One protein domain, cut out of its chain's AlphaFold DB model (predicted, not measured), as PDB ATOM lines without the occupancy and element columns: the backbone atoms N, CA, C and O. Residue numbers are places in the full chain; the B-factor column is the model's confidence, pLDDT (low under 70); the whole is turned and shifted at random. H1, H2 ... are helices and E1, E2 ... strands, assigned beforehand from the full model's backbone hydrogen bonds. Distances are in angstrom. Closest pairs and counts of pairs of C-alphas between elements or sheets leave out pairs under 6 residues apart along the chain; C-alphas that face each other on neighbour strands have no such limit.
ATOM      1  N   ASP A  42     212.554 137.390 152.037       86.12
ATOM      2  CA  ASP A  42     213.799 137.464 151.274       86.12
ATOM      3  C   ASP A  42     214.505 138.817 151.451       86.12
ATOM      4  O   ASP A  42     215.733 138.858 151.562       86.12
ATOM      5  N   ILE A  43     213.746 139.912 151.572       85.19
ATOM      6  CA  ILE A  43     214.281 141.246 151.896       85.19
ATOM      7  C   ILE A  43     214.780 141.292 153.348       85.19
ATOM      8  O   ILE A  43     215.811 141.902 153.633       85.19
ATOM      9  N   LEU A  44     214.075 140.619 154.261       84.69
ATOM     10  CA  LEU A  44     214.393 140.571 155.693       84.69
ATOM     11  C   LEU A  44     215.407 139.480 156.071       84.69
ATOM     12  O   LEU A  44     215.582 139.184 157.254       84.69
ATOM     13  N   ALA A  45     216.109 138.894 155.095       87.12
ATOM     14  CA  ALA A  45     217.155 137.915 155.355       87.12
ATOM     15  C   ALA A  45     218.201 138.491 156.346       87.12
ATOM     16  O   ALA A  45     218.842 139.501 156.028       87.12
ATOM     17  N   PRO A  46     218.437 137.861 157.520       85.69
ATOM     18  CA  PRO A  46     219.199 138.480 158.611       85.69
ATOM     19  C   PRO A  46     220.607 138.944 158.225       85.69
ATOM     20  O   PRO A  46     221.055 140.007 158.652       85.69
ATOM     21  N   GLY A  47     221.303 138.173 157.383       88.69
ATOM     22  CA  GLY A  47     222.650 138.514 156.920       88.69
ATOM     23  C   GLY A  47     222.680 139.776 156.053       88.69
ATOM     24  O   GLY A  47     223.501 140.665 156.287       88.69
ATOM     25  N   SER A  48     221.759 139.880 155.090       89.31
ATOM     26  CA  SER A  48     221.628 141.050 154.214       89.31
ATOM     27  C   SER A  48     221.232 142.292 155.008       89.31
ATOM     28  O   SER A  48     221.817 143.360 154.819       89.31
ATOM     29  N   LEU A  49     220.294 142.137 155.946       90.88
ATOM     30  CA  LEU A  49     219.825 143.224 156.796       90.88
ATOM     31  C   LEU A  49     220.948 143.742 157.710       90.88
ATOM     32  O   LEU A  49     221.177 144.950 157.779       90.88
ATOM     33  N   LEU A  50     221.716 142.846 158.339       91.06
ATOM     34  CA  LEU A  50     222.856 143.221 159.180       91.06
ATOM     35  C   LEU A  50     223.925 143.980 158.390       91.06
ATOM     36  O   LEU A  50     224.445 144.989 158.868       91.06
ATOM     37  N   ALA A  51     224.255 143.511 157.186       91.62
ATOM     38  CA  ALA A  51     225.234 144.169 156.327       91.62
ATOM     39  C   ALA A  51     224.773 145.577 155.915       91.62
ATOM     40  O   ALA A  51     225.552 146.528 156.009       91.62
ATOM     41  N   ALA A  52     223.505 145.726 155.522       93.06
ATOM     42  CA  ALA A  52     222.931 147.012 155.139       93.06
ATOM     43  C   ALA A  52     222.927 148.014 156.306       93.06
ATOM     44  O   ALA A  52     223.361 149.156 156.137       93.06
ATOM     45  N   TRP A  53     222.511 147.587 157.503       93.25
ATOM     46  CA  TRP A  53     222.512 148.446 158.691       93.25
ATOM     47  C   TRP A  53     223.914 148.867 159.118       93.25
ATOM     48  O   TRP A  53     224.118 150.035 159.444       93.25
ATOM     49  N   ARG A  54     224.898 147.959 159.067       93.19
ATOM     50  CA  ARG A  54     226.305 148.310 159.326       93.19
ATOM     51  C   ARG A  54     226.801 149.355 158.339       93.19
ATOM     52  O   ARG A  54     227.335 150.375 158.753       93.19
ATOM     53  N   GLN A  55     226.539 149.158 157.047       94.81
ATOM     54  CA  GLN A  55     226.947 150.112 156.020       94.81
ATOM     55  C   GLN A  55     226.299 151.492 156.217       94.81
ATOM     56  O   GLN A  55     226.946 152.517 156.001       94.81
ATOM     57  N   LEU A  56     225.023 151.532 156.611       95.06
ATOM     58  CA  LEU A  56     224.326 152.775 156.924       95.06
ATOM     59  C   LEU A  56     224.958 153.469 158.139       95.06
ATOM     60  O   LEU A  56     225.285 154.651 158.065       95.06
ATOM     61  N   ALA A  57     225.163 152.741 159.233       93.75
ATOM     62  CA  ALA A  57     225.685 153.308 160.469       93.75
ATOM     63  C   ALA A  57     227.154 153.754 160.347       93.75
ATOM     64  O   ALA A  57     227.514 154.827 160.824       93.75
ATOM     65  N   ASP A  58     227.988 153.014 159.618       92.81
ATOM     66  CA  ASP A  58     229.368 153.427 159.347       92.81
ATOM     67  C   ASP A  58     229.415 154.707 158.492       92.81
ATOM     68  O   ASP A  58     230.212 155.611 158.759       92.81
ATOM     69  N   ARG A  59     228.501 154.844 157.520       95.12
ATOM     70  CA  ARG A  59     228.389 156.042 156.669       95.12
ATOM     71  C   ARG A  59     227.935 157.288 157.436       95.12
ATOM     72  O   ARG A  59     228.290 158.395 157.037       95.12
ATOM     73  N   HIS A  60     227.142 157.133 158.497       95.38
ATOM     74  CA  HIS A  60     226.510 158.252 159.195       95.38
ATOM     75  C   HIS A  60     226.984 158.359 160.645       95.38
ATOM     76  O   HIS A  60     226.534 157.612 161.510       95.38
ATOM     77  N   GLU A  61     227.833 159.354 160.923       94.56
ATOM     78  CA  GLU A  61     228.398 159.614 162.258       94.56
ATOM     79  C   GLU A  61     227.336 159.686 163.359       94.56
ATOM     80  O   GLU A  61     227.544 159.129 164.429       94.56
ATOM     81  N   THR A  62     226.166 160.271 163.078       91.69
ATOM     82  CA  THR A  62     225.050 160.375 164.031       91.69
ATOM     83  C   THR A  62     224.635 159.029 164.633       91.69
ATOM     84  O   THR A  62     224.234 158.987 165.792       91.69
ATOM     85  N   LEU A  63     224.740 157.926 163.881       91.06
ATOM     86  CA  LEU A  63     224.400 156.578 164.357       91.06
ATOM     87  C   LEU A  63     225.536 155.911 165.151       91.06
ATOM     88  O   LEU A  63     225.328 154.867 165.761       91.06
ATOM     89  N   ARG A  64     226.732 156.510 165.148       92.25
ATOM     90  CA  ARG A  64     227.918 156.087 165.910       92.25
ATOM     91  C   ARG A  64     228.222 157.021 167.081       92.25
ATOM     92  O   ARG A  64     229.224 156.830 167.767       92.25
ATOM     93  N   THR A  65     227.381 158.025 167.313       90.62
ATOM     94  CA  THR A  65     227.568 158.983 168.398       90.62
ATOM     95  C   THR A  65     227.141 158.387 169.737       90.62
ATOM     96  O   THR A  65     226.012 157.926 169.897       90.62
ATOM     97  N   VAL A  66     228.028 158.468 170.724       88.81
ATOM     98  CA  VAL A  66     227.776 158.115 172.124       88.81
ATOM     99  C   VAL A  66     227.936 159.330 173.030       88.81
ATOM    100  O   VAL A  66     228.616 160.302 172.710       88.81
ATOM    101  N   LEU A  67     227.286 159.263 174.185       87.75
ATOM    102  CA  LEU A  67     227.318 160.290 175.219       87.75
ATOM    103  C   LEU A  67     228.276 159.846 176.331       87.75
ATOM    104  O   LEU A  67     227.951 158.959 177.123       87.75
ATOM    105  N   VAL A  68     229.449 160.473 176.402       87.31
ATOM    106  CA  VAL A  68     230.520 160.138 177.353       87.31
ATOM    107  C   VAL A  68     230.624 161.238 178.402       87.31
ATOM    108  O   VAL A  68     230.537 162.421 178.093       87.31
ATOM    109  N   THR A  69     230.773 160.864 179.670       87.12
ATOM    110  CA  THR A  69     231.117 161.818 180.732       87.12
ATOM    111  C   THR A  69     232.615 161.725 180.969       87.12
ATOM    112  O   THR A  69     233.097 160.639 181.278       87.12
ATOM    113  N   ASP A  70     233.337 162.828 180.794       84.44
ATOM    114  CA  ASP A  70     234.776 162.858 181.057       84.44
ATOM    115  C   ASP A  70     235.092 162.914 182.562       84.44
ATOM    116  O   ASP A  70     234.200 163.047 183.408       84.44
ATOM    117  N   ASP A  71     236.379 162.845 182.903       87.62
ATOM    118  CA  ASP A  71     236.861 162.844 184.292       87.62
ATOM    119  C   ASP A  71     236.511 164.132 185.063       87.62
ATOM    120  O   ASP A  71     236.583 164.170 186.292       87.62
ATOM    121  N   THR A  72     236.109 165.198 184.360       89.12
ATOM    122  CA  THR A  72     235.669 166.465 184.962       89.12
ATOM    123  C   THR A  72     234.162 166.503 185.227       89.12
ATOM    124  O   THR A  72     233.657 167.453 185.832       89.12
ATOM    125  N   GLY A  73     233.432 165.463 184.813       86.62
ATOM    126  CA  GLY A  73     231.980 165.373 184.931       86.62
ATOM    127  C   GLY A  73     231.225 166.087 183.808       86.62
ATOM    128  O   GLY A  73     230.009 166.265 183.922       86.62
ATOM    129  N   ILE A  74     231.911 166.510 182.741       89.00
ATOM    130  CA  ILE A  74     231.291 167.173 181.592       89.00
ATOM    131  C   ILE A  74     230.822 166.113 180.591       89.00
ATOM    132  O   ILE A  74     231.548 165.183 180.246       89.00
ATOM    133  N   LEU A  75     229.581 166.263 180.123       87.75
ATOM    134  CA  LEU A  75     228.986 165.406 179.101       87.75
ATOM    135  C   LEU A  75     229.455 165.838 177.707       87.75
ATOM    136  O   LEU A  75     229.349 167.014 177.352       87.75
ATOM    137  N   ARG A  76     229.938 164.881 176.919       88.94
ATOM    138  CA  ARG A  76     230.470 165.067 175.568       88.94
ATOM    139  C   ARG A  76     229.837 164.076 174.598       88.94
ATOM    140  O   ARG A  76     229.353 163.021 175.004       88.94
ATOM    141  N   LEU A  77     229.840 164.449 173.321       91.81
ATOM    142  CA  LEU A  77     229.478 163.572 172.215       91.81
ATOM    143  C   LEU A  77     230.762 163.076 171.565       91.81
ATOM    144  O   LEU A  77     231.538 163.892 171.069       91.81
ATOM    145  N   ASP A  78     230.937 161.763 171.548       92.19
ATOM    146  CA  ASP A  78     232.053 161.110 170.877       92.19
ATOM    147  C   ASP A  78     231.508 160.241 169.744       92.19
ATOM    148  O   ASP A  78     230.469 159.598 169.888       92.19
ATOM    149  N   VAL A  79     232.201 160.229 168.606       93.19
ATOM    150  CA  VAL A  79     231.845 159.397 167.451       93.19
ATOM    151  C   VAL A  79     232.745 158.168 167.462       93.19
ATOM    152  O   VAL A  79     233.963 158.293 167.374       93.19
ATOM    153  N   LEU A  80     232.152 156.980 167.579       90.50
ATOM    154  CA  LEU A  80     232.879 155.711 167.516       90.50
ATOM    155  C   LEU A  80     233.362 155.437 166.092       90.50
ATOM    156  O   LEU A  80     232.619 155.710 165.160       90.50
ATOM    157  N   ASP A  81     234.525 154.811 165.900       89.81
ATOM    158  CA  ASP A  81     235.045 154.492 164.557       89.81
ATOM    159  C   ASP A  81     234.113 153.572 163.748       89.81
ATOM    160  O   ASP A  81     233.966 153.740 162.537       89.81
ATOM    161  N   HIS A  82     233.433 152.642 164.425       84.94
ATOM    162  CA  HIS A  82     232.529 151.664 163.818       84.94
ATOM    163  C   HIS A  82     231.236 151.503 164.610       84.94
ATOM    164  O   HIS A  82     231.212 151.634 165.837       84.94
ATOM    165  N   ALA A  83     230.158 151.169 163.903       81.38
ATOM    166  CA  ALA A  83     228.867 150.919 164.522       81.38
ATOM    167  C   ALA A  83     228.750 149.499 165.098       81.38
ATOM    168  O   ALA A  83     229.014 148.500 164.423       81.38
ATOM    169  N   SER A  84     228.251 149.395 166.332       83.31
ATOM    170  CA  SER A  84     227.783 148.123 166.892       83.31
ATOM    171  C   SER A  84     226.311 147.929 166.539       83.31
ATOM    172  O   SER A  84     225.431 148.493 167.179       83.31
ATOM    173  N   VAL A  85     226.042 147.144 165.494       87.31
ATOM    174  CA  VAL A  85     224.675 146.812 165.062       87.31
ATOM    175  C   VAL A  85     224.278 145.439 165.593       87.31
ATOM    176  O   VAL A  85     224.991 144.454 165.373       87.31
ATOM    177  N   HIS A  86     223.113 145.381 166.235       84.94
ATOM    178  CA  HIS A  86     222.484 144.161 166.730       84.94
ATOM    179  C   HIS A  86     221.163 143.924 165.994       84.94
ATOM    180  O   HIS A  86     220.387 144.856 165.803       84.94
ATOM    181  N   ILE A  87     220.932 142.683 165.565       86.38
ATOM    182  CA  ILE A  87     219.661 142.238 164.990       86.38
ATOM    183  C   ILE A  87     219.254 140.972 165.728       86.38
ATOM    184  O   ILE A  87     219.981 139.979 165.681       86.38
ATOM    185  N   ASP A  88     218.090 141.022 166.363       85.12
ATOM    186  CA  ASP A  88     217.459 139.877 167.002       85.12
ATOM    187  C   ASP A  88     216.317 139.356 166.122       85.12
ATOM    188  O   ASP A  88     215.570 140.130 165.520       85.12
ATOM    189  N   SER A  89     216.185 138.032 166.029       84.62
ATOM    190  CA  SER A  89     215.093 137.375 165.307       84.62
ATOM    191  C   SER A  89     214.163 136.681 166.295       84.62
ATOM    192  O   SER A  89     214.623 135.863 167.094       84.62
ATOM    193  N   ALA A  90     212.865 136.950 166.202       85.50
ATOM    194  CA  ALA A  90     211.842 136.240 166.958       85.50
ATOM    195  C   ALA A  90     210.736 135.751 166.017       85.50
ATOM    196  O   ALA A  90     210.281 136.499 165.155       85.50
ATOM    197  N   ASP A  91     210.314 134.501 166.198       86.69
ATOM    198  CA  ASP A  91     209.094 133.980 165.585       86.69
ATOM    199  C   ASP A  91     207.919 134.355 166.494       86.69
ATOM    200  O   ASP A  91     207.844 133.915 167.647       86.69
ATOM    201  N   LEU A  92     207.067 135.260 166.017       87.00
ATOM    202  CA  LEU A  92     205.986 135.856 166.791       87.00
ATOM    203  C   LEU A  92     204.655 135.531 166.125       87.00
ATOM    204  O   LEU A  92     204.482 135.747 164.930       87.00
ATOM    205  N   SER A  93     203.689 135.069 166.917       85.75
ATOM    206  CA  SER A  93     202.312 134.978 166.446       85.75
ATOM    207  C   SER A  93     201.703 136.369 166.271       85.75
ATOM    208  O   SER A  93     202.071 137.320 166.974       85.75
ATOM    209  N   ASP A  94     200.673 136.451 165.433       76.12
ATOM    210  CA  ASP A  94     199.833 137.640 165.323       76.12
ATOM    211  C   ASP A  94     199.352 138.096 166.714       76.12
ATOM    212  O   ASP A  94     198.976 137.290 167.571       76.12
ATOM    213  N   GLY A  95     199.429 139.404 166.971       79.81
ATOM    214  CA  GLY A  95     199.075 140.020 168.256       79.81
ATOM    215  C   GLY A  95     200.181 140.034 169.323       79.81
ATOM    216  O   GLY A  95     200.041 140.750 170.313       79.81
ATOM    217  N   MET A  96     201.299 139.320 169.133       90.62
ATOM    218  CA  MET A  96     202.454 139.393 170.050       90.62
ATOM    219  C   MET A  96     203.452 140.497 169.687       90.62
ATOM    220  O   MET A  96     204.241 140.903 170.542       90.62
ATOM    221  N   VAL A  97     203.393 141.011 168.454       89.81
ATOM    222  CA  VAL A  97     204.279 142.076 167.958       89.81
ATOM    223  C   VAL A  97     204.176 143.322 168.838       89.81
ATOM    224  O   VAL A  97     205.183 143.756 169.385       89.81
ATOM    225  N   ASP A  98     202.975 143.843 169.092       90.00
ATOM    226  CA  ASP A  98     202.800 145.058 169.906       90.00
ATOM    227  C   ASP A  98     203.398 144.921 171.310       90.00
ATOM    228  O   ASP A  98     204.038 145.842 171.826       90.00
ATOM    229  N   ARG A  99     203.226 143.747 171.928       90.81
ATOM    230  CA  ARG A  99     203.796 143.446 173.243       90.81
ATOM    231  C   ARG A  99     205.321 143.448 173.191       90.81
ATOM    232  O   ARG A  99     205.934 144.053 174.068       90.81
ATOM    233  N   PHE A 100     205.897 142.805 172.177       90.62
ATOM    234  CA  PHE A 100     207.338 142.747 171.948       90.62
ATOM    235  C   PHE A 100     207.932 144.152 171.768       90.62
ATOM    236  O   PHE A 100     208.879 144.517 172.459       90.62
ATOM    237  N   LEU A 101     207.319 144.987 170.924       89.81
ATOM    238  CA  LEU A 101     207.760 146.366 170.693       89.81
ATOM    239  C   LEU A 101     207.612 147.245 171.949       89.81
ATOM    240  O   LEU A 101     208.440 148.118 172.208       89.81
ATOM    241  N   ALA A 102     206.567 147.026 172.752       90.50
ATOM    242  CA  ALA A 102     206.398 147.723 174.023       90.50
ATOM    243  C   ALA A 102     207.477 147.336 175.047       90.50
ATOM    244  O   ALA A 102     207.958 148.211 175.767       90.50
ATOM    245  N   ASP A 103     207.863 146.057 175.102       90.00
ATOM    246  CA  ASP A 103     208.950 145.581 175.963       90.00
ATOM    247  C   ASP A 103     210.309 146.142 175.540       90.00
ATOM    248  O   ASP A 103     211.059 146.606 176.398       90.00
ATOM    249  N   ASP A 104     210.594 146.185 174.238       87.56
ATOM    250  CA  ASP A 104     211.826 146.767 173.693       87.56
ATOM    251  C   ASP A 104     211.984 148.247 174.088       87.56
ATOM    252  O   ASP A 104     212.971 148.654 174.713       87.56
ATOM    253  N   ARG A 105     210.931 149.047 173.869       87.81
ATOM    254  CA  ARG A 105     210.897 150.452 174.299       87.81
ATOM    255  C   ARG A 105     211.034 150.594 175.815       87.81
ATOM    256  O   ARG A 105     211.672 151.529 176.302       87.81
ATOM    257  N   ALA A 106     210.419 149.684 176.571       87.19
ATOM    258  CA  ALA A 106     210.488 149.685 178.023       87.19
ATOM    259  C   ALA A 106     211.860 149.262 178.558       87.19
ATOM    260  O   ALA A 106     212.180 149.674 179.672       87.19
ATOM    261  N   ALA A 107     212.661 148.488 177.817       85.06
ATOM    262  CA  ALA A 107     214.044 148.153 178.163       85.06
ATOM    263  C   ALA A 107     214.955 149.379 178.000       85.06
ATOM    264  O   ALA A 107     215.671 149.773 178.931       85.06
ATOM    265  N   GLY A 108     214.812 150.074 176.876       84.69
ATOM    266  CA  GLY A 108     215.532 151.301 176.593       84.69
ATOM    267  C   GLY A 108     216.962 151.084 176.076       84.69
ATOM    268  O   GLY A 108     217.444 149.962 175.945       84.69
ATOM    269  N   VAL A 109     217.671 152.186 175.824       78.81
ATOM    270  CA  VAL A 109     219.053 152.188 175.317       78.81
ATOM    271  C   VAL A 109     219.968 152.901 176.306       78.81
ATOM    272  O   VAL A 109     219.642 153.983 176.805       78.81
ATOM    273  N   ASP A 110     221.132 152.305 176.563       74.69
ATOM    274  CA  ASP A 110     222.250 152.979 177.209       74.69
ATOM    275  C   ASP A 110     223.033 153.787 176.162       74.69
ATOM    276  O   ASP A 110     223.707 153.250 175.279       74.69
ATOM    277  N   HIS A 111     222.942 155.109 176.276       71.00
ATOM    278  CA  HIS A 111     223.593 156.074 175.391       71.00
ATOM    279  C   HIS A 111     225.112 156.156 175.582       71.00
ATOM    280  O   HIS A 111     225.789 156.776 174.764       71.00
ATOM    281  N   ARG A 112     225.660 155.553 176.644       67.00
ATOM    282  CA  ARG A 112     227.111 155.498 176.879       67.00
ATOM    283  C   ARG A 112     227.793 154.438 176.033       67.00
ATOM    284  O   ARG A 112     228.975 154.551 175.738       67.00
ATOM    285  N   THR A 113     227.047 153.405 175.661       63.88
ATOM    286  CA  THR A 113     227.563 152.248 174.926       63.88
ATOM    287  C   THR A 113     226.860 152.037 173.587       63.88
ATOM    288  O   THR A 113     227.159 151.054 172.918       63.88
ATOM    289  N   ALA A 114     225.896 152.899 173.227       56.66
ATOM    290  CA  ALA A 114     224.963 152.696 172.109       56.66
ATOM    291  C   ALA A 114     224.367 151.272 172.090       56.66
ATOM    292  O   ALA A 114     224.150 150.672 171.040       56.66
ATOM    293  N   ARG A 115     224.138 150.705 173.280       56.69
ATOM    294  CA  ARG A 115     223.701 149.318 173.476       56.69
ATOM    295  C   ARG A 115     222.331 149.340 174.131       56.69
ATOM    296  O   ARG A 115     222.095 150.162 175.013       56.69
ATOM    297  N   MET A 116     221.454 148.410 173.758       45.25
ATOM    298  CA  MET A 116     220.232 148.154 174.527       45.25
ATOM    299  C   MET A 116     220.607 147.910 175.992       45.25
ATOM    300  O   MET A 116     221.526 147.136 176.284       45.25
ATOM    301  N   ALA A 117     219.937 148.598 176.913       43.34
ATOM    302  CA  ALA A 117     220.216 148.487 178.337       43.34
ATOM    303  C   ALA A 117     219.718 147.123 178.856       43.34
ATOM    304  O   ALA A 117     218.625 147.011 179.393       43.34
TER     305      ALA A 117
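AT A GLANCE: This is residues 42 to 117 of the 137 residues of an uncharacterized protein of Paracoccus marcusii (UniProt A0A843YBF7). The model is a flat, loose, open frame: the helix H1 makes one long side, the strand hairpin of E1 and E2 makes one end, and a long unnamed stretch, residues 80 to 96, runs back from the hairpin to the helix H3 at the far end, on the other side from H1. Residues 93 to 99 stick out there, and the last residues, 108 to 117, fold back in a small loop. The printed part has 76 residues, with three named helices and two named strands in the order H1, H2, E1, E2, H3; the class is mixed, helices and strands, and the one sheet, E1 - E2, is antiparallel. The whole is loose, with a radius of gyration of the C-alphas of 15.5 A, and spans 50 by 27 by 12 A.

IN THESE COORDINATES: H1, residues 46 to 59, begins at C-alpha 46 (219.199, 138.480, 158.611) and is 19.9 A long. H2, residues 61 to 64, is a helix of four residues. E1, residues 65 to 69, is 13.1 A long and begins at C-alpha 65 (227.568, 158.983, 168.398). E2, residues 75 to 79, is 13.4 A long. H3, residues 97 to 107, is 15.4 A long and ends at C-alpha 107 (214.044, 148.153, 178.163).

HOW THE PARTS SIT: H1 and H2 only just touch, and only at the corner by their tight link, with 3 pairs of C-alphas within 8 A; H1 does so with residues 57 to 58 alone, and the closest C-alphas are those of Ala 57 and Leu 63, 5.2 A apart. H2 is joined to E1 by a tight link with 0 residues between them. E1 and E2 form a hairpin with an angle of 146 degrees between their directions. N 66 and O 78 are 2.8 A apart and N 76 and O 68 are 2.8 A apart, within hydrogen-bond range. The closest C-alphas of H2 and E2 are those of Arg 64 and Val 79, 5.4 A apart. H3 touches no helix, and H3 and E1 are apart. In H1 and H3 every O i to N i+4 pair is within hydrogen-bond range; H2 is too short for such a pair.

THE WHOLE: The two C-alphas farthest apart are those of Thr 72 and Asp 94, 50.0 A. The printed part has no cut. The link from E2 to H3 is long, 17 residues. Residues 109 to 110 pair antiparallel with residues 115 to 116. The mean pLDDT of the printed part is 85.5; residues 112 to 117 are under 70.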